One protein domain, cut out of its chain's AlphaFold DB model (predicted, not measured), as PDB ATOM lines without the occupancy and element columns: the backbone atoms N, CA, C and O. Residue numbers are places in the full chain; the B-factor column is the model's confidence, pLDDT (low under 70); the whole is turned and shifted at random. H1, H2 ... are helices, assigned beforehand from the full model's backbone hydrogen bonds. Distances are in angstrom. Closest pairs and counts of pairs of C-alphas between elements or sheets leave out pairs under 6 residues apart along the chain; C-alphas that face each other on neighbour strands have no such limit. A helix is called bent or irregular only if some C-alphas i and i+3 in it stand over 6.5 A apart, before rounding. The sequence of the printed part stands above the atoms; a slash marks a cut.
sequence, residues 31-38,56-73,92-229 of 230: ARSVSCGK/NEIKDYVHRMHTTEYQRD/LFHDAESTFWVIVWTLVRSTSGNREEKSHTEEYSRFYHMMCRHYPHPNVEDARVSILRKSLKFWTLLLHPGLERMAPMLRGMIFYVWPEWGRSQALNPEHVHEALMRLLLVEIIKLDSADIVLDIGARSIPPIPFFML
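What this domain is: This is residues 31 to 38, 56 to 73 and 92 to 229 of the 230 residues of an uncharacterized protein of Rhizoctonia solani (UniProt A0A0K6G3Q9). Three long helices, H4, H8 and H9, lie side by side as an up-and-down bundle, each running against the one before it, and their centres make a triangle in the middle of a flat body. On one side the short H2 crosses H9, with H3 near the start of H9; on the other side H7 packs across H8 and H5 packs on H7. A tail without named elements, residues 208 to 229, runs from the end of H9 out to the side of H5. The printed part has 164 residues with nine named helices, H1 to H9 in chain order, and no named strand: its class is all helix. It is compact, with a radius of gyration of the C-alphas of 17.1 A and spans of 51 by 46 by 22 A.

How they stand to each other: H1, residues 32 to 36, only just touches residues 94 to 97 of H4, residues 92 to 109, with 3 pairs of C-alphas within 8 A; the closest, Val 34 and His 94, are 7.4 A apart. H2, residues 56 to 62, touches residues 198 to 205 of H9, residues 191 to 207, about perpendicular at 81 degrees; the closest C-alphas, Ile 58 and Val 202, are 6.1 A apart. H3, residues 67 to 70, is close to H9 but not clearly touching, the closest C-alphas, Tyr 70 and His 191, being 6.0 A apart. H4 touches H9 at a shallow tilt of 31 degrees, the same way, with the C-alphas of Ala 96 and His 193 closest at 5.3 A. H4 also touches H8, residues 161 to 177, at a shallow tilt of 16 degrees, opposite ways; Glu 97 and Val 177 have the closest C-alphas, 5.8 A. H5, residues 122 to 133, touches H7, residues 152 to 158, about perpendicular at 75 degrees, the C-alphas of Tyr 124 and Leu 158 being closest at 5.0 A. H6, residues 145 to 148, is close to H8 but not clearly touching, with C-alphas 148 and 174 closest at 6.4 A. H7 touches H8 at a steep tilt of 53 degrees, opposite ways, closest at the C-alphas of Thr 156 and Glu 164, 4.9 A. H8 and H9 form a helical hairpin at a shallow tilt of 22 degrees, with the C-alphas of Met 173 and Leu 196 closest at 6.0 A. Every O i to N i+4 pair is within hydrogen-bond range in H1, H4, H5, H7 and H9; H8 has 8 of 13, H2 has 1 of 3 beside 2 of 4 O i to N i+3 pairs, and H3 and H6 are too short for an i+4 pair.

Where its parts are: H1 begins at C-alpha 32, (32.532, -45.009, -35.905). H4 measures 25.9 A from C-alpha 92, (31.120, -32.800, -30.987), to C-alpha 109, and H5 16.5 A. H8 and H9 each measure 24.6 A, and H9 ends at C-alpha 207, (52.409, -39.438, -13.582). H2 and H8 are irregular: C-alphas 57 and 60 are 8.5 A apart, and C-alphas 162 and 165 are 7.5 A apart. H8 has a kink of 39 degrees near residue 169.

The domain as a whole: The C-alphas of His 63 and Leu 229 are the two farthest apart, at 53.6 A. Residues 39 to 55 and 74 to 91 are not printed, with gaps of 36.1 A and 19.3 A between the C-alphas on either side. The links H4 to H5, H5 to H6 and H8 to H9 are long. The mean pLDDT of the printed part is 84.9; it is under 70 at residues 62 to 73, 114 to 118, 185, 209 and 226 to 229.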
ATOM      1  N   ALA A  31      35.229 -40.909 -36.367       93.00
ATOM      2  CA  ALA A  31      34.308 -41.595 -35.452       93.00
ATOM      3  C   ALA A  31      33.561 -42.763 -36.122       93.00
ATOM      4  O   ALA A  31      33.330 -42.736 -37.332       93.00
ATOM      5  N   ARG A  32      33.150 -43.782 -35.355       93.88
ATOM      6  CA  ARG A  32      32.532 -45.009 -35.905       93.88
ATOM      7  C   ARG A  32      31.207 -44.740 -36.619       93.88
ATOM      8  O   ARG A  32      30.993 -45.229 -37.722       93.88
ATOM      9  N   SER A  33      30.331 -43.937 -36.030       91.12
ATOM     10  CA  SER A  33      29.051 -43.551 -36.644       91.12
ATOM     11  C   SER A  33      29.255 -42.780 -37.959       91.12
ATOM     12  O   SER A  33      28.581 -43.029 -38.961       91.12
ATOM     13  N   VAL A  34      30.256 -41.895 -37.996       90.44
ATOM     14  CA  VAL A  34      30.651 -41.140 -39.194       90.44
ATOM     15  C   VAL A  34      31.259 -42.053 -40.256       90.44
ATOM     16  O   VAL A  34      30.916 -41.911 -41.427       90.44
ATOM     17  N   SER A  35      32.096 -43.011 -39.853       89.94
ATOM     18  CA  SER A  35      32.668 -44.054 -40.715       89.94
ATOM     19  C   SER A  35      31.579 -44.854 -41.438       89.94
ATOM     20  O   SER A  35      31.623 -45.025 -42.656       89.94
ATOM     21  N   CYS A  36      30.551 -45.262 -40.689       87.69
ATOM     22  CA  CYS A  36      29.388 -45.992 -41.188       87.69
ATOM     23  C   CYS A  36      28.390 -45.108 -41.962       87.69
ATOM     24  O   CYS A  36      27.483 -45.634 -42.613       87.69
ATOM     25  N   GLY A  37      28.497 -43.778 -41.855       86.12
ATOM     26  CA  GLY A  37      27.554 -42.809 -42.424       86.12
ATOM     27  C   GLY A  37      26.160 -42.809 -41.776       86.12
ATOM     28  O   GLY A  37      25.214 -42.283 -42.369       86.12
ATOM     29  N   LYS A  38      26.003 -43.413 -40.591       87.06
ATOM     30  CA  LYS A  38      24.722 -43.571 -39.886       87.06
ATOM     31  C   LYS A  38      24.921 -43.673 -38.373       87.06
ATOM     32  O   LYS A  38      25.994 -44.048 -37.912       87.06
ATOM     33  N   ASN A  56      36.706 -36.713  -8.025       75.31
ATOM     34  CA  ASN A  56      37.371 -36.871  -6.734       75.31
ATOM     35  C   ASN A  56      38.893 -37.042  -6.830       75.31
ATOM     36  O   ASN A  56      39.599 -36.592  -5.932       75.31
ATOM     37  N   GLU A  57      39.385 -37.676  -7.894       73.38
ATOM     38  CA  GLU A  57      40.824 -37.847  -8.143       73.38
ATOM     39  C   GLU A  57      41.485 -36.564  -8.681       73.38
ATOM     40  O   GLU A  57      42.701 -36.434  -8.632       73.38
ATOM     41  N   ILE A  58      40.691 -35.596  -9.153       75.62
ATOM     42  CA  ILE A  58      41.150 -34.336  -9.759       75.62
ATOM     43  C   ILE A  58      40.645 -33.110  -8.983       75.62
ATOM     44  O   ILE A  58      40.518 -32.038  -9.567       75.62
ATOM     45  N   LYS A  59      40.333 -33.240  -7.683       74.69
ATOM     46  CA  LYS A  59      39.696 -32.183  -6.859       74.69
ATOM     47  C   LYS A  59      40.371 -30.821  -6.979       74.69
ATOM     48  O   LYS A  59      39.683 -29.815  -7.144       74.69
ATOM     49  N   ASP A  60      41.698 -30.797  -6.986       74.00
ATOM     50  CA  ASP A  60      42.467 -29.556  -7.092       74.00
ATOM     51  C   ASP A  60      42.342 -28.900  -8.472       74.00
ATOM     52  O   ASP A  60      42.589 -27.710  -8.605       74.00
ATOM     53  N   TYR A  61      41.886 -29.633  -9.487       70.31
ATOM     54  CA  TYR A  61      41.634 -29.155 -10.847       70.31
ATOM     55  C   TYR A  61      40.145 -28.933 -11.145       70.31
ATOM     56  O   TYR A  61      39.815 -28.291 -12.139       70.31
ATOM     57  N   VAL A  62      39.235 -29.382 -10.270       69.12
ATOM     58  CA  VAL A  62      37.773 -29.250 -10.439       69.12
ATOM     59  C   VAL A  62      37.332 -27.801 -10.610       69.12
ATOM     60  O   VAL A  62      36.428 -27.533 -11.392       69.12
ATOM     61  N   HIS A  63      37.988 -26.854  -9.934       68.81
ATOM     62  CA  HIS A  63      37.666 -25.426 -10.049       68.81
ATOM     63  C   HIS A  63      37.966 -24.838 -11.439       68.81
ATOM     64  O   HIS A  63      37.487 -23.754 -11.758       68.81
ATOM     65  N   ARG A  64      38.770 -25.534 -12.256       68.00
ATOM     66  CA  ARG A  64      39.084 -25.160 -13.645       68.00
ATOM     67  C   ARG A  64      38.184 -25.863 -14.658       68.00
ATOM     68  O   ARG A  64      38.265 -25.559 -15.840       68.00
ATOM     69  N   MET A  65      37.352 -26.791 -14.189       65.81
ATOM     70  CA  MET A  65      36.412 -27.550 -15.000       65.81
ATOM     71  C   MET A  65      35.012 -26.962 -14.879       65.81
ATOM     72  O   MET A  65      34.571 -26.578 -13.794       65.81
ATOM     73  N   HIS A  66      34.268 -26.969 -15.981       63.22
ATOM     74  CA  HIS A  66      32.872 -26.526 -16.049       63.22
ATOM     75  C   HIS A  66      31.919 -27.577 -15.438       63.22
ATOM     76  O   HIS A  66      30.988 -28.073 -16.064       63.22
ATOM     77  N   THR A  67      32.176 -27.985 -14.193       60.00
ATOM     78  CA  THR A  67      31.639 -29.229 -13.616       60.00
ATOM     79  C   THR A  67      30.126 -29.279 -13.439       60.00
ATOM     80  O   THR A  67      29.558 -30.363 -13.558       60.00
ATOM     81  N   THR A  68      29.461 -28.154 -13.192       57.25
ATOM     82  CA  THR A  68      28.015 -28.104 -12.926       57.25
ATOM     83  C   THR A  68      27.160 -28.422 -14.152       57.25
ATOM     84  O   THR A  68      26.052 -28.934 -14.006       57.25
ATOM     85  N   GLU A  69      27.661 -28.177 -15.364       60.25
ATOM     86  CA  GLU A  69      26.912 -28.409 -16.609       60.25
ATOM     87  C   GLU A  69      26.948 -29.875 -17.063       60.25
ATOM     88  O   GLU A  69      26.014 -30.353 -17.708       60.25
ATOM     89  N   TYR A  70      27.992 -30.611 -16.668       59.94
ATOM     90  CA  TYR A  70      28.221 -32.011 -17.046       59.94
ATOM     91  C   TYR A  70      27.830 -33.017 -15.957       59.94
ATOM     92  O   TYR A  70      27.911 -34.219 -16.179       59.94
ATOM     93  N   GLN A  71      27.422 -32.531 -14.782       55.16
ATOM     94  CA  GLN A  71      27.094 -33.318 -13.587       55.16
ATOM     95  C   GLN A  71      25.726 -33.997 -13.615       55.16
ATOM     96  O   GLN A  71      25.405 -34.709 -12.666       55.16
ATOM     97  N   ARG A  72      24.900 -33.780 -14.646       53.28
ATOM     98  CA  ARG A  72      23.648 -34.529 -14.730       53.28
ATOM     99  C   ARG A  72      24.008 -35.995 -14.915       53.28
ATOM    100  O   ARG A  72      24.573 -36.354 -15.948       53.28
ATOM    101  N   ASP A  73      23.669 -36.811 -13.918       53.16
ATOM    102  CA  ASP A  73      23.504 -38.245 -14.108       53.16
ATOM    103  C   ASP A  73      22.775 -38.437 -15.435       53.16
ATOM    104  O   ASP A  73      21.819 -37.701 -15.723       53.16
ATOM    105  N   LEU A  92      29.825 -32.900 -31.674       89.38
ATOM    106  CA  LEU A  92      31.120 -32.800 -30.987       89.38
ATOM    107  C   LEU A  92      31.616 -34.129 -30.394       89.38
ATOM    108  O   LEU A  92      32.817 -34.355 -30.319       89.38
ATOM    109  N   PHE A  93      30.742 -35.064 -30.015       88.62
ATOM    110  CA  PHE A  93      31.218 -36.365 -29.533       88.62
ATOM    111  C   PHE A  93      31.950 -37.183 -30.617       88.62
ATOM    112  O   PHE A  93      32.782 -38.024 -30.279       88.62
ATOM    113  N   HIS A  94      31.689 -36.934 -31.907       91.69
ATOM    114  CA  HIS A  94      32.463 -37.542 -32.991       91.69
ATOM    115  C   HIS A  94      33.910 -37.035 -32.996       91.69
ATOM    116  O   HIS A  94      34.839 -37.811 -33.235       91.69
ATOM    117  N   ASP A  95      34.121 -35.756 -32.687       92.25
ATOM    118  CA  ASP A  95      35.462 -35.184 -32.534       92.25
ATOM    119  C   ASP A  95      36.161 -35.767 -31.299       92.25
ATOM    120  O   ASP A  95      37.354 -36.084 -31.346       92.25
ATOM    121  N   ALA A  96      35.404 -36.021 -30.224       93.06
ATOM    122  CA  ALA A  96      35.913 -36.678 -29.023       93.06
ATOM    123  C   ALA A  96      36.371 -38.119 -29.315       93.06
ATOM    124  O   ALA A  96      37.480 -38.507 -28.941       93.06
ATOM    125  N   GLU A  97      35.564 -38.907 -30.036       94.69
ATOM    126  CA  GLU A  97      35.964 -40.244 -30.493       94.69
ATOM    127  C   GLU A  97      37.183 -40.180 -31.427       94.69
ATOM    128  O   GLU A  97      38.103 -40.995 -31.312       94.69
ATOM    129  N   SER A  98      37.235 -39.194 -32.321       94.19
ATOM    130  CA  SER A  98      38.370 -39.036 -33.232       94.19
ATOM    131  C   SER A  98      39.664 -38.716 -32.481       94.19
ATOM    132  O   SER A  98      40.714 -39.309 -32.740       94.19
ATOM    133  N   THR A  99      39.573 -37.853 -31.469       94.88
ATOM    134  CA  THR A  99      40.664 -37.540 -30.542       94.88
ATOM    135  C   THR A  99      41.105 -38.777 -29.761       94.88
ATOM    136  O   THR A  99      42.303 -39.036 -29.630       94.88
ATOM    137  N   PHE A 100      40.165 -39.604 -29.300       96.19
ATOM    138  CA  PHE A 100      40.484 -40.886 -28.676       96.19
ATOM    139  C   PHE A 100      41.295 -41.793 -29.617       96.19
ATOM    140  O   PHE A 100      42.331 -42.325 -29.211       96.19
ATOM    141  N   TRP A 101      40.897 -41.932 -30.885       96.44
ATOM    142  CA  TRP A 101      41.643 -42.746 -31.850       96.44
ATOM    143  C   TRP A 101      43.055 -42.217 -32.113       96.44
ATOM    144  O   TRP A 101      43.989 -43.012 -32.259       96.44
ATOM    145  N   VAL A 102      43.231 -40.895 -32.117       95.69
ATOM    146  CA  VAL A 102      44.544 -40.241 -32.179       95.69
ATOM    147  C   VAL A 102      45.404 -40.595 -30.964       95.69
ATOM    148  O   VAL A 102      46.567 -40.972 -31.132       95.69
ATOM    149  N   ILE A 103      44.848 -40.502 -29.751       95.81
ATOM    150  CA  ILE A 103      45.548 -40.841 -28.503       95.81
ATOM    151  C   ILE A 103      45.983 -42.306 -28.533       95.81
ATOM    152  O   ILE A 103      47.160 -42.603 -28.316       95.81
ATOM    153  N   VAL A 104      45.067 -43.220 -28.871       96.56
ATOM    154  CA  VAL A 104      45.366 -44.654 -28.983       96.56
ATOM    155  C   VAL A 104      46.475 -44.891 -30.001       96.56
ATOM    156  O   VAL A 104      47.463 -45.546 -29.681       96.56
ATOM    157  N   TRP A 105      46.339 -44.366 -31.220       95.88
ATOM    158  CA  TRP A 105      47.338 -44.564 -32.267       95.88
ATOM    159  C   TRP A 105      48.714 -44.063 -31.843       95.88
ATOM    160  O   TRP A 105      49.705 -44.761 -32.050       95.88
ATOM    161  N   THR A 106      48.760 -42.889 -31.215       95.12
ATOM    162  CA  THR A 106      49.990 -42.291 -30.701       95.12
ATOM    163  C   THR A 106      50.621 -43.202 -29.653       95.12
ATOM    164  O   THR A 106      51.730 -43.678 -29.868       95.12
ATOM    165  N   LEU A 107      49.906 -43.539 -28.575       94.88
ATOM    166  CA  LEU A 107      50.440 -44.368 -27.488       94.88
ATOM    167  C   LEU A 107      50.863 -45.763 -27.952       94.88
ATOM    168  O   LEU A 107      51.914 -46.259 -27.551       94.88
ATOM    169  N   VAL A 108      50.078 -46.393 -28.829       94.56
ATOM    170  CA  VAL A 108      50.401 -47.717 -29.370       94.56
ATOM    171  C   VAL A 108      51.649 -47.674 -30.248       94.56
ATOM    172  O   VAL A 108      52.360 -48.673 -30.303       94.56
ATOM    173  N   ARG A 109      51.939 -46.549 -30.909       93.44
ATOM    174  CA  ARG A 109      53.122 -46.350 -31.763       93.44
ATOM    175  C   ARG A 109      54.338 -45.782 -31.032       93.44
ATOM    176  O   ARG A 109      55.415 -45.753 -31.628       93.44
ATOM    177  N   SER A 110      54.180 -45.339 -29.794       92.38
ATOM    178  CA  SER A 110      55.260 -44.767 -28.996       92.38
ATOM    179  C   SER A 110      56.022 -45.819 -28.194       92.38
ATOM    180  O   SER A 110      55.510 -46.900 -27.894       92.38
ATOM    181  N   THR A 111      57.243 -45.478 -27.797       90.31
ATOM    182  CA  THR A 111      58.012 -46.201 -26.775       90.31
ATOM    183  C   THR A 111      58.234 -45.306 -25.556       90.31
ATOM    184  O   THR A 111      57.825 -44.143 -25.531       90.31
ATOM    185  N   SER A 112      58.868 -45.856 -24.518       86.38
ATOM    186  CA  SER A 112      59.237 -45.110 -23.311       86.38
ATOM    187  C   SER A 112      60.712 -44.652 -23.323       86.38
ATOM    188  O   SER A 112      61.428 -44.870 -22.338       86.38
ATOM    189  N   GLY A 113      61.213 -44.151 -24.456       77.50
ATOM    190  CA  GLY A 113      62.644 -43.894 -24.689       77.50
ATOM    191  C   GLY A 113      63.449 -45.162 -25.027       77.50
ATOM    192  O   GLY A 113      62.871 -46.150 -25.474       77.50
ATOM    193  N   ASN A 114      64.770 -45.148 -24.774       63.03
ATOM    194  CA  ASN A 114      65.783 -46.162 -25.168       63.03
ATOM    195  C   ASN A 114      65.634 -47.569 -24.537       63.03
ATOM    196  O   ASN A 114      66.620 -48.289 -24.367       63.03
ATOM    197  N   ARG A 115      64.431 -47.984 -24.137       64.00
ATOM    198  CA  ARG A 115      64.186 -49.368 -23.721       64.00
ATOM    199  C   ARG A 115      64.105 -50.247 -24.964       64.00
ATOM    200  O   ARG A 115      63.491 -49.848 -25.948       64.00
ATOM    201  N   GLU A 116      64.731 -51.422 -24.896       63.25
ATOM    202  CA  GLU A 116      64.736 -52.402 -25.984       63.25
ATOM    203  C   GLU A 116      63.319 -52.630 -26.516       63.25
ATOM    204  O   GLU A 116      62.388 -52.935 -25.762       63.25
ATOM    205  N   GLU A 117      63.159 -52.456 -27.826       65.94
ATOM    206  CA  GLU A 117      61.897 -52.719 -28.491       65.94
ATOM    207  C   GLU A 117      61.584 -54.221 -28.381       65.94
ATOM    208  O   GLU A 117      62.334 -55.064 -28.875       65.94
ATOM    209  N   LYS A 118      60.472 -54.572 -27.719       65.19
ATOM    210  CA  LYS A 118      59.964 -55.953 -27.735       65.19
ATOM    211  C   LYS A 118      59.713 -56.394 -29.179       65.19
ATOM    212  O   LYS A 118      59.267 -55.600 -30.007       65.19
ATOM    213  N   SER A 119      59.876 -57.693 -29.437       70.38
ATOM    214  CA  SER A 119      59.355 -58.313 -30.657       70.38
ATOM    215  C   SER A 119      57.880 -57.947 -30.859       70.38
ATOM    216  O   SER A 119      57.117 -57.799 -29.897       70.38
ATOM    217  N   HIS A 120      57.476 -57.758 -32.117       80.19
ATOM    218  CA  HIS A 120      56.103 -57.381 -32.441       80.19
ATOM    219  C   HIS A 120      55.127 -58.417 -31.892       80.19
ATOM    220  O   HIS A 120      55.140 -59.577 -32.299       80.19
ATOM    221  N   THR A 121      54.262 -57.986 -30.975       87.50
ATOM    222  CA  THR A 121      53.166 -58.826 -30.497       87.50
ATOM    223  C   THR A 121      52.146 -59.027 -31.617       87.50
ATOM    224  O   THR A 121      52.022 -58.206 -32.540       87.50
ATOM    225  N   GLU A 122      51.401 -60.129 -31.556       87.19
ATOM    226  CA  GLU A 122      50.323 -60.397 -32.508       87.19
ATOM    227  C   GLU A 122      49.247 -59.303 -32.417       87.19
ATOM    228  O   GLU A 122      48.729 -58.837 -33.433       87.19
ATOM    229  N   GLU A 123      48.967 -58.829 -31.200       90.19
ATOM    230  CA  GLU A 123      48.034 -57.745 -30.908       90.19
ATOM    231  C   GLU A 123      48.462 -56.432 -31.566       90.19
ATOM    232  O   GLU A 123      47.649 -55.803 -32.247       90.19
ATOM    233  N   TYR A 124      49.734 -56.044 -31.417       91.88
ATOM    234  CA  TYR A 124      50.283 -54.846 -32.055       91.88
ATOM    235  C   TYR A 124      50.222 -54.937 -33.575       91.88
ATOM    236  O   TYR A 124      49.745 -54.008 -34.226       91.88
ATOM    237  N   SER A 125      50.628 -56.074 -34.140       91.12
ATOM    238  CA  SER A 125      50.594 -56.291 -35.587       91.12
ATOM    239  C   SER A 125      49.167 -56.207 -36.130       91.12
ATOM    240  O   SER A 125      48.905 -55.478 -37.090       91.12
ATOM    241  N   ARG A 126      48.214 -56.890 -35.484       89.88
ATOM    242  CA  ARG A 126      46.794 -56.859 -35.859       89.88
ATOM    243  C   ARG A 126      46.227 -55.442 -35.785       89.88
ATOM    244  O   ARG A 126      45.616 -54.994 -36.750       89.88
ATOM    245  N   PHE A 127      46.446 -54.737 -34.675       93.62
ATOM    246  CA  PHE A 127      45.976 -53.363 -34.497       93.62
ATOM    247  C   PHE A 127      46.562 -52.422 -35.552       93.62
ATOM    248  O   PHE A 127      45.823 -51.677 -36.191       93.62
ATOM    249  N   TYR A 128      47.881 -52.473 -35.757       93.38
ATOM    250  CA  TYR A 128      48.583 -51.581 -36.673       93.38
ATOM    251  C   TYR A 128      48.032 -51.688 -38.094       93.38
ATOM    252  O   TYR A 128      47.653 -50.681 -38.694       93.38
ATOM    253  N   HIS A 129      47.947 -52.912 -38.618       91.19
ATOM    254  CA  HIS A 129      47.472 -53.144 -39.979       91.19
ATOM    255  C   HIS A 129      45.978 -52.876 -40.126       91.19
ATOM    256  O   HIS A 129      45.580 -52.297 -41.134       91.19
ATOM    257  N   MET A 130      45.162 -53.202 -39.117       91.62
ATOM    258  CA  MET A 130      43.742 -52.839 -39.101       91.62
ATOM    259  C   MET A 130      43.562 -51.320 -39.200       91.62
ATOM    260  O   MET A 130      42.815 -50.849 -40.049       91.62
ATOM    261  N   MET A 131      44.277 -50.543 -38.384       92.25
ATOM    262  CA  MET A 131      44.202 -49.082 -38.423       92.25
ATOM    263  C   MET A 131      44.749 -48.509 -39.738       92.25
ATOM    264  O   MET A 131      44.195 -47.555 -40.266       92.25
ATOM    265  N   CYS A 132      45.831 -49.060 -40.296       90.44
ATOM    266  CA  CYS A 132      46.376 -48.606 -41.582       90.44
ATOM    267  C   CYS A 132      45.450 -48.879 -42.770       90.44
ATOM    268  O   CYS A 132      45.441 -48.092 -43.709       90.44
ATOM    269  N   ARG A 133      44.685 -49.973 -42.726       88.38
ATOM    270  CA  ARG A 133      43.705 -50.341 -43.756       88.38
ATOM    271  C   ARG A 133      42.322 -49.749 -43.498       88.38
ATOM    272  O   ARG A 133      41.431 -49.941 -44.317       88.38
ATOM    273  N   HIS A 134      42.125 -49.080 -42.362       88.62
ATOM    274  CA  HIS A 134      40.836 -48.507 -42.027       88.62
ATOM    275  C   HIS A 134      40.479 -47.408 -43.024       88.62
ATOM    276  O   HIS A 134      41.199 -46.416 -43.164       88.62
ATOM    277  N   TYR A 135      39.341 -47.598 -43.678       86.56
ATOM    278  CA  TYR A 135      38.741 -46.621 -44.559       86.56
ATOM    279  C   TYR A 135      37.232 -46.570 -44.282       86.56
ATOM    280  O   TYR A 135      36.620 -47.635 -44.154       86.56
ATOM    281  N   PRO A 136      36.637 -45.371 -44.171       85.50
ATOM    282  CA  PRO A 136      35.201 -45.199 -43.994       85.50
ATOM    283  C   PRO A 136      34.427 -45.851 -45.131       85.50
ATOM    284  O   PRO A 136      34.716 -45.608 -46.301       85.50
ATOM    285  N   HIS A 137      33.424 -46.656 -44.796       83.06
ATOM    286  CA  HIS A 137      32.544 -47.240 -45.794       83.06
ATOM    287  C   HIS A 137      31.096 -47.148 -45.311       83.06
ATOM    288  O   HIS A 137      30.733 -47.794 -44.321       83.06
ATOM    289  N   PRO A 138      30.230 -46.403 -46.025       82.94
ATOM    290  CA  PRO A 138      28.825 -46.304 -45.671       82.94
ATOM    291  C   PRO A 138      28.183 -47.685 -45.545       82.94
ATOM    292  O   PRO A 138      28.408 -48.557 -46.386       82.94
ATOM    293  N   ASN A 139      27.365 -47.868 -44.510       78.56
ATOM    294  CA  ASN A 139      26.613 -49.094 -44.220       78.56
ATOM    295  C   ASN A 139      27.433 -50.359 -43.907       78.56
ATOM    296  O   ASN A 139      26.826 -51.408 -43.691       78.56
ATOM    297  N   VAL A 140      28.759 -50.275 -43.824       84.38
ATOM    298  CA  VAL A 140      29.619 -51.377 -43.371       84.38
ATOM    299  C   VAL A 140      29.994 -51.135 -41.913       84.38
ATOM    300  O   VAL A 140      30.266 -50.002 -41.528       84.38
ATOM    301  N   GLU A 141      29.981 -52.187 -41.089       85.56
ATOM    302  CA  GLU A 141      30.396 -52.069 -39.689       85.56
ATOM    303  C   GLU A 141      31.871 -51.659 -39.599       85.56
ATOM    304  O   GLU A 141      32.743 -52.204 -40.282       85.56
ATOM    305  N   ASP A 142      32.161 -50.708 -38.716       90.81
ATOM    306  CA  ASP A 142      33.523 -50.277 -38.467       90.81
ATOM    307  C   ASP A 142      34.356 -51.400 -37.823       90.81
ATOM    308  O   ASP A 142      34.154 -51.772 -36.666       90.81
ATOM    309  N   ALA A 143      35.356 -51.908 -38.551       89.00
ATOM    310  CA  ALA A 143      36.205 -53.011 -38.096       89.00
ATOM    311  C   ALA A 143      36.895 -52.755 -36.737       89.00
ATOM    312  O   ALA A 143      37.225 -53.708 -36.016       89.00
ATOM    313  N   ARG A 144      37.089 -51.484 -36.348       92.94
ATOM    314  CA  ARG A 144      37.719 -51.103 -35.074       92.94
ATOM    315  C   ARG A 144      36.854 -51.452 -33.861       92.94
ATOM    316  O   ARG A 144      37.390 -51.608 -32.762       92.94
ATOM    317  N   VAL A 145      35.549 -51.672 -34.047       91.38
ATOM    318  CA  VAL A 145      34.630 -52.163 -33.004       91.38
ATOM    319  C   VAL A 145      35.155 -53.449 -32.356       91.38
ATOM    320  O   VAL A 145      35.099 -53.608 -31.133       91.38
ATOM    321  N   SER A 146      35.738 -54.347 -33.157       89.38
ATOM    322  CA  SER A 146      36.308 -55.612 -32.678       89.38
ATOM    323  C   SER A 146      37.428 -55.426 -31.645       89.38
ATOM    324  O   SER A 146      37.627 -56.289 -30.784       89.38
ATOM    325  N   ILE A 147      38.140 -54.294 -31.702       91.38
ATOM    326  CA  ILE A 147      39.228 -53.948 -30.785       91.38
ATOM    327  C   ILE A 147      38.705 -53.253 -29.526       91.38
ATOM    328  O   ILE A 147      39.167 -53.570 -28.430       91.38
ATOM    329  N   LEU A 148      37.704 -52.376 -29.637       91.69
ATOM    330  CA  LEU A 148      37.094 -51.714 -28.471       91.69
ATOM    331  C   LEU A 148      36.515 -52.720 -27.459       91.69
ATOM    332  O   LEU A 148      36.619 -52.528 -26.244       91.69
ATOM    333  N   ARG A 149      35.986 -53.849 -27.946       89.81
ATOM    334  CA  ARG A 149      35.451 -54.940 -27.111       89.81
ATOM    335  C   ARG A 149      36.529 -55.752 -26.374       89.81
ATOM    336  O   ARG A 149      36.193 -56.594 -25.543       89.81
ATOM    337  N   LYS A 150      37.822 -55.542 -26.651       93.62
ATOM    338  CA  LYS A 150      38.906 -56.326 -26.036       93.62
ATOM    339  C   LYS A 150      39.145 -55.955 -24.571       93.62
ATOM    340  O   LYS A 150      38.882 -54.839 -24.129       93.62
ATOM    341  N   SER A 151      39.658 -56.924 -23.813       94.00
ATOM    342  CA  SER A 151      39.895 -56.813 -22.370       94.00
ATOM    343  C   SER A 151      41.072 -55.895 -22.033       94.00
ATOM    344  O   SER A 151      41.935 -55.642 -22.870       94.00
ATOM    345  N   LEU A 152      41.163 -55.453 -20.773       95.00
ATOM    346  CA  LEU A 152      42.310 -54.676 -20.286       95.00
ATOM    347  C   LEU A 152      43.648 -55.372 -20.584       95.00
ATOM    348  O   LEU A 152      44.574 -54.723 -21.050       95.00
ATOM    349  N   LYS A 153      43.717 -56.701 -20.416       94.88
ATOM    350  CA  LYS A 153      44.912 -57.499 -20.735       94.88
ATOM    351  C   LYS A 153      45.363 -57.322 -22.188       94.88
ATOM    352  O   LYS A 153      46.557 -57.212 -22.437       94.88
ATOM    353  N   PHE A 154      44.425 -57.282 -23.137       94.31
ATOM    354  CA  PHE A 154      44.747 -57.022 -24.540       94.31
ATOM    355  C   PHE A 154      45.350 -55.625 -24.718       94.31
ATOM    356  O   PHE A 154      46.379 -55.488 -25.369       94.31
ATOM    357  N   TRP A 155      44.752 -54.601 -24.106       95.38
ATOM    358  CA  TRP A 155      45.247 -53.223 -24.188       95.38
ATOM    359  C   TRP A 155      46.624 -53.049 -23.540       95.38
ATOM    360  O   TRP A 155      47.461 -52.332 -24.081       95.38
ATOM    361  N   THR A 156      46.900 -53.757 -22.444       94.38
ATOM    362  CA  THR A 156      48.237 -53.822 -21.843       94.38
ATOM    363  C   THR A 156      49.251 -54.428 -22.817       94.38
ATOM    364  O   THR A 156      50.279 -53.815 -23.072       94.38
ATOM    365  N   LEU A 157      48.946 -55.580 -23.429       92.44
ATOM    366  CA  LEU A 157      49.837 -56.250 -24.395       92.44
ATOM    367  C   LEU A 157      50.013 -55.488 -25.718       92.44
ATOM    368  O   LEU A 157      50.995 -55.692 -26.436       92.44
ATOM    369  N   LEU A 158      49.045 -54.641 -26.063       93.81
ATOM    370  CA  LEU A 158      49.085 -53.813 -27.260       93.81
ATOM    371  C   LEU A 158      50.122 -52.682 -27.134       93.81
ATOM    372  O   LEU A 158      50.798 -52.343 -28.113       93.81
ATOM    373  N   LEU A 159      50.246 -52.097 -25.942       93.06
ATOM    374  CA  LEU A 159      51.163 -50.995 -25.659       93.06
ATOM    375  C   LEU A 159      52.615 -51.473 -25.537       93.06
ATOM    376  O   LEU A 159      52.907 -52.639 -25.278       93.06
ATOM    377  N   HIS A 160      53.554 -50.544 -25.726       91.62
ATOM    378  CA  HIS A 160      54.952 -50.795 -25.388       91.62
ATOM    379  C   HIS A 160      55.087 -51.067 -23.875       91.62
ATOM    380  O   HIS A 160      54.387 -50.412 -23.101       91.62
ATOM    381  N   PRO A 161      56.011 -51.931 -23.408       89.25
ATOM    382  CA  PRO A 161      56.137 -52.281 -21.987       89.25
ATOM    383  C   PRO A 161      56.266 -51.092 -21.045       89.25
ATOM    384  O   PRO A 161      55.644 -51.043 -19.991       89.25
ATOM    385  N   GLY A 162      57.040 -50.085 -21.447       89.06
ATOM    386  CA  GLY A 162      57.184 -48.864 -20.654       89.06
ATOM    387  C   GLY A 162      55.941 -47.966 -20.614       89.06
ATOM    388  O   GLY A 162      55.905 -47.024 -19.827       89.06
ATOM    389  N   LEU A 163      54.929 -48.263 -21.431       91.62
ATOM    390  CA  LEU A 163      53.645 -47.571 -21.510       91.62
ATOM    391  C   LEU A 163      52.469 -48.451 -21.049       91.62
ATOM    392  O   LEU A 163      51.346 -47.965 -21.034       91.62
ATOM    393  N   GLU A 164      52.692 -49.704 -20.629       91.81
ATOM    394  CA  GLU A 164      51.639 -50.646 -20.191       91.81
ATOM    395  C   GLU A 164      50.700 -50.043 -19.130       91.81
ATOM    396  O   GLU A 164      49.495 -50.306 -19.134       91.81
ATOM    397  N   ARG A 165      51.236 -49.170 -18.268       91.19
ATOM    398  CA  ARG A 165      50.478 -48.456 -17.231       91.19
ATOM    399  C   ARG A 165      49.411 -47.493 -17.769       91.19
ATOM    400  O   ARG A 165      48.511 -47.160 -17.020       91.19
ATOM    401  N   MET A 166      49.467 -47.107 -19.049       93.56
ATOM    402  CA  MET A 166      48.444 -46.279 -19.710       93.56
ATOM    403  C   MET A 166      47.183 -47.074 -20.083       93.56
ATOM    404  O   MET A 166      46.154 -46.491 -20.430       93.56
ATOM    405  N   ALA A 167      47.229 -48.413 -20.043       94.81
ATOM    406  CA  ALA A 167      46.108 -49.257 -20.458       94.81
ATOM    407  C   ALA A 167      44.803 -49.009 -19.669       94.81
ATOM    408  O   ALA A 167      43.745 -48.983 -20.303       94.81
ATOM    409  N   PRO A 168      44.810 -48.797 -18.335       93.69
ATOM    410  CA  PRO A 168      43.599 -48.468 -17.583       93.69
ATOM    411  C   PRO A 168      42.958 -47.145 -18.018       93.69
ATOM    412  O   PRO A 168      41.736 -47.100 -18.156       93.69
ATOM    413  N   MET A 169      43.754 -46.105 -18.304       94.62
ATOM    414  CA  MET A 169      43.249 -44.831 -18.830       94.62
ATOM    415  C   MET A 169      42.545 -45.045 -20.174       94.62
ATOM    416  O   MET A 169      41.386 -44.662 -20.332       94.62
ATOM    417  N   LEU A 170      43.203 -45.732 -21.118       95.94
ATOM    418  CA  LEU A 170      42.590 -46.078 -22.405       95.94
ATOM    419  C   LEU A 170      41.307 -46.888 -22.219       95.94
ATOM    420  O   LEU A 170      40.316 -46.644 -22.902       95.94
ATOM    421  N   ARG A 171      41.286 -47.826 -21.265       93.44
ATOM    422  CA  ARG A 171      40.091 -48.616 -20.967       93.44
ATOM    423  C   ARG A 171      38.942 -47.752 -20.448       93.44
ATOM    424  O   ARG A 171      37.812 -47.968 -20.876       93.44
ATOM    425  N   GLY A 172      39.225 -46.780 -19.583       92.06
ATOM    426  CA  GLY A 172      38.243 -45.793 -19.130       92.06
ATOM    427  C   GLY A 172      37.672 -44.979 -20.292       92.06
ATOM    428  O   GLY A 172      36.456 -44.848 -20.411       92.06
ATOM    429  N   MET A 173      38.533 -44.517 -21.203       95.06
ATOM    430  CA  MET A 173      38.104 -43.771 -22.390       95.06
ATOM    431  C   MET A 173      37.227 -44.615 -23.316       95.06
ATOM    432  O   MET A 173      36.244 -44.114 -23.848       95.06
ATOM    433  N   ILE A 174      37.536 -45.906 -23.476       93.62
ATOM    434  CA  ILE A 174      36.742 -46.829 -24.299       93.62
ATOM    435  C   ILE A 174      35.321 -46.967 -23.766       93.62
ATOM    436  O   ILE A 174      34.390 -46.931 -24.562       93.62
ATOM    437  N   PHE A 175      35.137 -47.105 -22.449       90.00
ATOM    438  CA  PHE A 175      33.790 -47.149 -21.865       90.00
ATOM    439  C   PHE A 175      32.983 -45.888 -22.183       90.00
ATOM    440  O   PHE A 175      31.771 -45.966 -22.343       90.00
ATOM    441  N   TYR A 176      33.671 -44.758 -22.323       90.19
ATOM    442  CA  TYR A 176      33.078 -43.468 -22.641       90.19
ATOM    443  C   TYR A 176      32.816 -43.238 -24.119       90.19
ATOM    444  O   TYR A 176      31.808 -42.650 -24.479       90.19
ATOM    445  N   VAL A 177      33.706 -43.697 -24.988       92.56
ATOM    446  CA  VAL A 177      33.542 -43.586 -26.440       92.56
ATOM    447  C   VAL A 177      32.583 -44.648 -26.970       92.56
ATOM    448  O   VAL A 177      32.016 -44.449 -28.036       92.56
ATOM    449  N   TRP A 178      32.392 -45.761 -26.249       92.06
ATOM    450  CA  TRP A 178      31.565 -46.890 -26.679       92.06
ATOM    451  C   TRP A 178      30.149 -46.498 -27.129       92.06
ATOM    452  O   TRP A 178      29.801 -46.911 -28.242       92.06
ATOM    453  N   PRO A 179      29.361 -45.735 -26.344       91.00
ATOM    454  CA  PRO A 179      27.961 -45.478 -26.657       91.00
ATOM    455  C   PRO A 179      27.745 -44.586 -27.881       91.00
ATOM    456  O   PRO A 179      28.578 -43.748 -28.226       91.00
ATOM    457  N   GLU A 180      26.571 -44.717 -28.497       90.31
ATOM    458  CA  GLU A 180      26.093 -43.800 -29.535       90.31
ATOM    459  C   GLU A 180      25.453 -42.558 -28.902       90.31
ATOM    460  O   GLU A 180      24.233 -42.456 -28.741       90.31
ATOM    461  N   TRP A 181      26.295 -41.593 -28.536       87.00
ATOM    462  CA  TRP A 181      25.859 -40.356 -27.884       87.00
ATOM    463  C   TRP A 181      24.977 -39.466 -28.759       87.00
ATOM    464  O   TRP A 181      24.232 -38.651 -28.219       87.00
ATOM    465  N   GLY A 182      24.967 -39.656 -30.083       82.75
ATOM    466  CA  GLY A 182      24.079 -38.924 -30.989       82.75
ATOM    467  C   GLY A 182      22.594 -39.182 -30.728       82.75
ATOM    468  O   GLY A 182      21.740 -38.435 -31.209       82.75
ATOM    469  N   ARG A 183      22.273 -40.215 -29.937       79.31
ATOM    470  CA  ARG A 183      20.918 -40.532 -29.468       79.31
ATOM    471  C   ARG A 183      20.561 -39.847 -28.139       79.31
ATOM    472  O   ARG A 183      19.382 -39.763 -27.802       79.31
ATOM    473  N   SER A 184      21.537 -39.316 -27.406       75.88
ATOM    474  CA  SER A 184      21.360 -38.711 -26.080       75.88
ATOM    475  C   SER A 184      21.151 -37.194 -26.169       75.88
ATOM    476  O   SER A 184      22.070 -36.408 -25.966       75.88
ATOM    477  N   GLN A 185      19.915 -36.753 -26.419       66.44
ATOM    478  CA  GLN A 185      19.592 -35.320 -26.584       66.44
ATOM    479  C   GLN A 185      19.679 -34.478 -25.293       66.44
ATOM    480  O   GLN A 185      19.658 -33.253 -25.355       66.44
ATOM    481  N   ALA A 186      19.750 -35.110 -24.118       72.81
ATOM    482  CA  ALA A 186      19.713 -34.422 -22.822       72.81
ATOM    483  C   ALA A 186      21.092 -33.948 -22.314       72.81
ATOM    484  O   ALA A 186      21.167 -33.264 -21.284       72.81
ATOM    485  N   LEU A 187      22.173 -34.330 -22.999       76.25
ATOM    486  CA  LEU A 187      23.549 -34.061 -22.584       76.25
ATOM    487  C   LEU A 187      24.097 -32.798 -23.250       76.25
ATOM    488  O   LEU A 187      23.714 -32.436 -24.361       76.25
ATOM    489  N   ASN A 188      25.023 -32.128 -22.564       83.25
ATOM    490  CA  ASN A 188      25.800 -31.055 -23.175       83.25
ATOM    491  C   ASN A 188      26.638 -31.647 -24.337       83.25
ATOM    492  O   ASN A 188      27.236 -32.711 -24.149       83.25
ATOM    493  N   PRO A 189      26.711 -30.993 -25.515       82.50
ATOM    494  CA  PRO A 189      27.518 -31.455 -26.648       82.50
ATOM    495  C   PRO A 189      28.979 -31.806 -26.313       82.50
ATOM    496  O   PRO A 189      29.553 -32.701 -26.930       82.50
ATOM    497  N   GLU A 190      29.581 -31.148 -25.322       85.44
ATOM    498  CA  GLU A 190      30.961 -31.394 -24.883       85.44
ATOM    499  C   GLU A 190      31.092 -32.502 -23.824       85.44
ATOM    500  O   GLU A 190      32.198 -32.797 -23.382       85.44
ATOM    501  N   HIS A 191      30.002 -33.166 -23.424       85.19
ATOM    502  CA  HIS A 191      30.004 -34.156 -22.339       85.19
ATOM    503  C   HIS A 191      31.065 -35.253 -22.509       85.19
ATOM    504  O   HIS A 191      31.753 -35.617 -21.554       85.19
ATOM    505  N   VAL A 192      31.236 -35.757 -23.734       89.06
ATOM    506  CA  VAL A 192      32.235 -36.796 -24.023       89.06
ATOM    507  C   VAL A 192      33.651 -36.224 -23.975       89.06
ATOM    508  O   VAL A 192      34.538 -36.864 -23.415       89.06
ATOM    509  N   HIS A 193      33.870 -35.008 -24.483       90.00
ATOM    510  CA  HIS A 193      35.162 -34.329 -24.363       90.00
ATOM    511  C   HIS A 193      35.551 -34.133 -22.899       90.00
ATOM    512  O   HIS A 193      36.653 -34.507 -22.508       90.00
ATOM    513  N   GLU A 194      34.631 -33.630 -22.075       88.12
ATOM    514  CA  GLU A 194      34.832 -33.461 -20.636       88.12
ATOM    515  C   GLU A 194      35.206 -34.790 -19.965       88.12
ATOM    516  O   GLU A 194      36.172 -34.854 -19.203       88.12
ATOM    517  N   ALA A 195      34.502 -35.881 -20.279       89.25
ATOM    518  CA  ALA A 195      34.817 -37.199 -19.731       89.25
ATOM    519  C   ALA A 195      36.244 -37.658 -20.085       89.25
ATOM    520  O   ALA A 195      36.986 -38.116 -19.212       89.25
ATOM    521  N   LEU A 196      36.649 -37.502 -21.352       92.81
ATOM    522  CA  LEU A 196      37.996 -37.850 -21.806       92.81
ATOM    523  C   LEU A 196      39.067 -36.956 -21.164       92.81
ATOM    524  O   LEU A 196      40.106 -37.468 -20.743       92.81
ATOM    525  N   MET A 197      38.811 -35.651 -21.022       89.88
ATOM    526  CA  MET A 197      39.716 -34.716 -20.344       89.88
ATOM    527  C   MET A 197      39.919 -35.078 -18.873       89.88
ATOM    528  O   MET A 197      41.053 -35.081 -18.394       89.88
ATOM    529  N   ARG A 198      38.851 -35.450 -18.154       88.25
ATOM    530  CA  ARG A 198      38.964 -35.912 -16.762       88.25
ATOM    531  C   ARG A 198      39.841 -37.151 -16.648       88.25
ATOM    532  O   ARG A 198      40.704 -37.193 -15.779       88.25
ATOM    533  N   LEU A 199      39.664 -38.128 -17.540       91.06
ATOM    534  CA  LEU A 199      40.483 -39.347 -17.555       91.06
ATOM    535  C   LEU A 199      41.957 -39.054 -17.847       91.06
ATOM    536  O   LEU A 199      42.824 -39.625 -17.189       91.06
ATOM    537  N   LEU A 200      42.244 -38.147 -18.787       91.00
ATOM    538  CA  LEU A 200      43.612 -37.690 -19.056       91.00
ATOM    539  C   LEU A 200      44.231 -37.030 -17.827       91.00
ATOM    540  O   LEU A 200      45.360 -37.345 -17.469       91.00
ATOM    541  N   LEU A 201      43.503 -36.137 -17.159       88.88
ATOM    542  CA  LEU A 201      44.020 -35.430 -15.988       88.88
ATOM    543  C   LEU A 201      44.255 -36.346 -14.797       88.88
ATOM    544  O   LEU A 201      45.268 -36.198 -14.120       88.88
ATOM    545  N   VAL A 202      43.367 -37.316 -14.571       88.12
ATOM    546  CA  VAL A 202      43.593 -38.373 -13.580       88.12
ATOM    547  C   VAL A 202      44.921 -39.079 -13.849       88.12
ATOM    548  O   VAL A 202      45.696 -39.306 -12.921       88.12
ATOM    549  N   GLU A 203      45.202 -39.417 -15.109       89.75
ATOM    550  CA  GLU A 203      46.454 -40.081 -15.468       89.75
ATOM    551  C   GLU A 203      47.663 -39.149 -15.319       89.75
ATOM    552  O   GLU A 203      48.678 -39.553 -14.761       89.75
ATOM    553  N   ILE A 204      47.549 -37.879 -15.719       87.25
ATOM    554  CA  ILE A 204      48.610 -36.873 -15.547       87.25
ATOM    555  C   ILE A 204      48.986 -36.714 -14.069       87.25
ATOM    556  O   ILE A 204      50.168 -36.731 -13.737       87.25
ATOM    557  N   ILE A 205      48.004 -36.632 -13.166       85.44
ATOM    558  CA  ILE A 205      48.256 -36.542 -11.717       85.44
ATOM    559  C   ILE A 205      48.993 -37.787 -11.210       85.44
ATOM    560  O   ILE A 205      49.905 -37.678 -10.393       85.44
ATOM    561  N   LYS A 206      48.645 -38.980 -11.708       85.19
ATOM    562  CA  LYS A 206      49.359 -40.221 -11.360       85.19
ATOM    563  C   LYS A 206      50.817 -40.184 -11.834       85.19
ATOM    564  O   LYS A 206      51.697 -40.698 -11.141       85.19
ATOM    565  N   LEU A 207      51.077 -39.561 -12.984       84.19
ATOM    566  CA  LEU A 207      52.409 -39.438 -13.582       84.19
ATOM    567  C   LEU A 207      53.299 -38.364 -12.961       84.19
ATOM    568  O   LEU A 207      54.513 -38.495 -13.079       84.19
ATOM    569  N   ASP A 208      52.748 -37.375 -12.255       73.81
ATOM    570  CA  ASP A 208      53.525 -36.322 -11.572       73.81
ATOM    571  C   ASP A 208      54.588 -36.906 -10.612       73.81
ATOM    572  O   ASP A 208      55.660 -36.347 -10.400       73.81
ATOM    573  N   SER A 209      54.339 -38.115 -10.099       64.25
ATOM    574  CA  SER A 209      55.266 -38.863  -9.240       64.25
ATOM    575  C   SER A 209      56.215 -39.832  -9.971       64.25
ATOM    576  O   SER A 209      57.122 -40.387  -9.348       64.25
ATOM    577  N   ALA A 210      56.020 -40.074 -11.273       72.25
ATOM    578  CA  ALA A 210      56.746 -41.072 -12.061       72.25
ATOM    579  C   ALA A 210      56.636 -40.803 -13.575       72.25
ATOM    580  O   ALA A 210      56.016 -41.588 -14.302       72.25
ATOM    581  N   ASP A 211      57.239 -39.718 -14.057       81.38
ATOM    582  CA  ASP A 211      57.129 -39.293 -15.458       81.38
ATOM    583  C   ASP A 211      57.531 -40.396 -16.465       81.38
ATOM    584  O   ASP A 211      58.332 -41.298 -16.175       81.38
ATOM    585  N   ILE A 212      56.941 -40.350 -17.661       82.69
ATOM    586  CA  ILE A 212      57.297 -41.228 -18.776       82.69
ATOM    587  C   ILE A 212      57.794 -40.389 -19.936       82.69
ATOM    588  O   ILE A 212      57.028 -39.671 -20.572       82.69
ATOM    589  N   VAL A 213      59.056 -40.592 -20.306       86.25
ATOM    590  CA  VAL A 213      59.543 -40.119 -21.601       86.25
ATOM    591  C   VAL A 213      58.736 -40.810 -22.695       86.25
ATOM    592  O   VAL A 213      58.751 -42.036 -22.778       86.25
ATOM    593  N   LEU A 214      58.045 -40.036 -23.527       88.12
ATOM    594  CA  LEU A 214      57.274 -40.543 -24.655       88.12
ATOM    595  C   LEU A 214      58.042 -40.290 -25.953       88.12
ATOM    596  O   LEU A 214      58.150 -39.149 -26.398       88.12
ATOM    597  N   ASP A 215      58.541 -41.354 -26.577       89.94
ATOM    598  CA  ASP A 215      59.164 -41.267 -27.899       89.94
ATOM    599  C   ASP A 215      58.136 -41.650 -28.972       89.94
ATOM    600  O   ASP A 215      57.754 -42.818 -29.118       89.94
ATOM    601  N   ILE A 216      57.594 -40.635 -29.651       90.00
ATOM    602  CA  ILE A 216      56.407 -40.769 -30.501       90.00
ATOM    603  C   ILE A 216      56.751 -41.421 -31.833       90.00
ATOM    604  O   ILE A 216      57.560 -40.921 -32.608       90.00
ATOM    605  N   GLY A 217      56.040 -42.501 -32.158       85.31
ATOM    606  CA  GLY A 217      56.196 -43.183 -33.443       85.31
ATOM    607  C   GLY A 217      57.433 -44.076 -33.539       85.31
ATOM    608  O   GLY A 217      57.612 -44.707 -34.582       85.31
ATOM    609  N   ALA A 218      58.221 -44.159 -32.463       88.38
ATOM    610  CA  ALA A 218      59.497 -44.858 -32.394       88.38
ATOM    611  C   ALA A 218      59.398 -46.383 -32.505       88.38
ATOM    612  O   ALA A 218      60.395 -47.033 -32.806       88.38
ATOM    613  N   ARG A 219      58.210 -46.972 -32.307       88.44
ATOM    614  CA  ARG A 219      58.029 -48.406 -32.560       88.44
ATOM    615  C   ARG A 219      58.170 -48.708 -34.045       88.44
ATOM    616  O   ARG A 219      57.523 -48.073 -34.888       88.44
ATOM    617  N   SER A 220      58.953 -49.730 -34.356       89.00
ATOM    618  CA  SER A 220      59.105 -50.257 -35.698       89.00
ATOM    619  C   SER A 220      57.775 -50.780 -36.247       89.00
ATOM    620  O   SER A 220      56.821 -51.127 -35.534       89.00
ATOM    621  N   ILE A 221      57.685 -50.759 -37.574       90.19
ATOM    622  CA  ILE A 221      56.503 -51.195 -38.308       90.19
ATOM    623  C   ILE A 221      56.457 -52.728 -38.267       90.19
ATOM    624  O   ILE A 221      57.434 -53.359 -38.674       90.19
ATOM    625  N   PRO A 222      55.347 -53.337 -37.813       90.00
ATOM    626  CA  PRO A 222      55.233 -54.783 -37.802       90.00
ATOM    627  C   PRO A 222      55.154 -55.338 -39.229       90.00
ATOM    628  O   PRO A 222      54.503 -54.722 -40.085       90.00
ATOM    629  N   PRO A 223      55.759 -56.510 -39.502       87.00
ATOM    630  CA  PRO A 223      55.604 -57.175 -40.789       87.00
ATOM    631  C   PRO A 223      54.124 -57.470 -41.049       87.00
ATOM    632  O   PRO A 223      53.312 -57.522 -40.121       87.00
ATOM    633  N   ILE A 224      53.752 -57.646 -42.316       80.50
ATOM    634  CA  ILE A 224      52.381 -58.027 -42.672       80.50
ATOM    635  C   ILE A 224      52.132 -59.445 -42.126       80.50
ATOM    636  O   ILE A 224      52.865 -60.363 -42.491       80.50
ATOM    637  N   PRO A 225      51.130 -59.655 -41.254       74.12
ATOM    638  CA  PRO A 225      50.774 -60.975 -40.762       74.12
ATOM    639  C   PRO A 225      50.400 -61.914 -41.904       74.12
ATOM    640  O   PRO A 225      49.674 -61.526 -42.817       74.12
ATOM    641  N   PHE A 226      50.837 -63.169 -41.811       67.12
ATOM    642  CA  PHE A 226      50.632 -64.177 -42.856       67.12
ATOM    643  C   PHE A 226      49.163 -64.356 -43.264       67.12
ATOM    644  O   PHE A 226      48.875 -64.512 -44.444       67.12
ATOM    645  N   PHE A 227      48.221 -64.251 -42.322       65.44
ATOM    646  CA  PHE A 227      46.783 -64.355 -42.605       65.44
ATOM    647  C   PHE A 227      46.209 -63.175 -43.415       65.44
ATOM    648  O   PHE A 227      45.044 -63.210 -43.792       65.44
ATOM    649  N   MET A 228      46.997 -62.121 -43.658       63.03
ATOM    650  CA  MET A 228      46.627 -60.949 -44.461       63.03
ATOM    651  C   MET A 228      47.323 -60.896 -45.832       63.03
ATOM    652  O   MET A 228      47.213 -59.869 -46.506       63.03
ATOM    653  N   LEU A 229      48.060 -61.947 -46.212       64.50
ATOM    654  CA  LEU A 229      48.744 -62.086 -47.508       64.50
ATOM    655  C   LEU A 229      47.931 -62.891 -48.547       64.50
ATOM    656  O   LEU A 229      48.460 -63.175 -49.620       64.50
TER     657      LEU A 229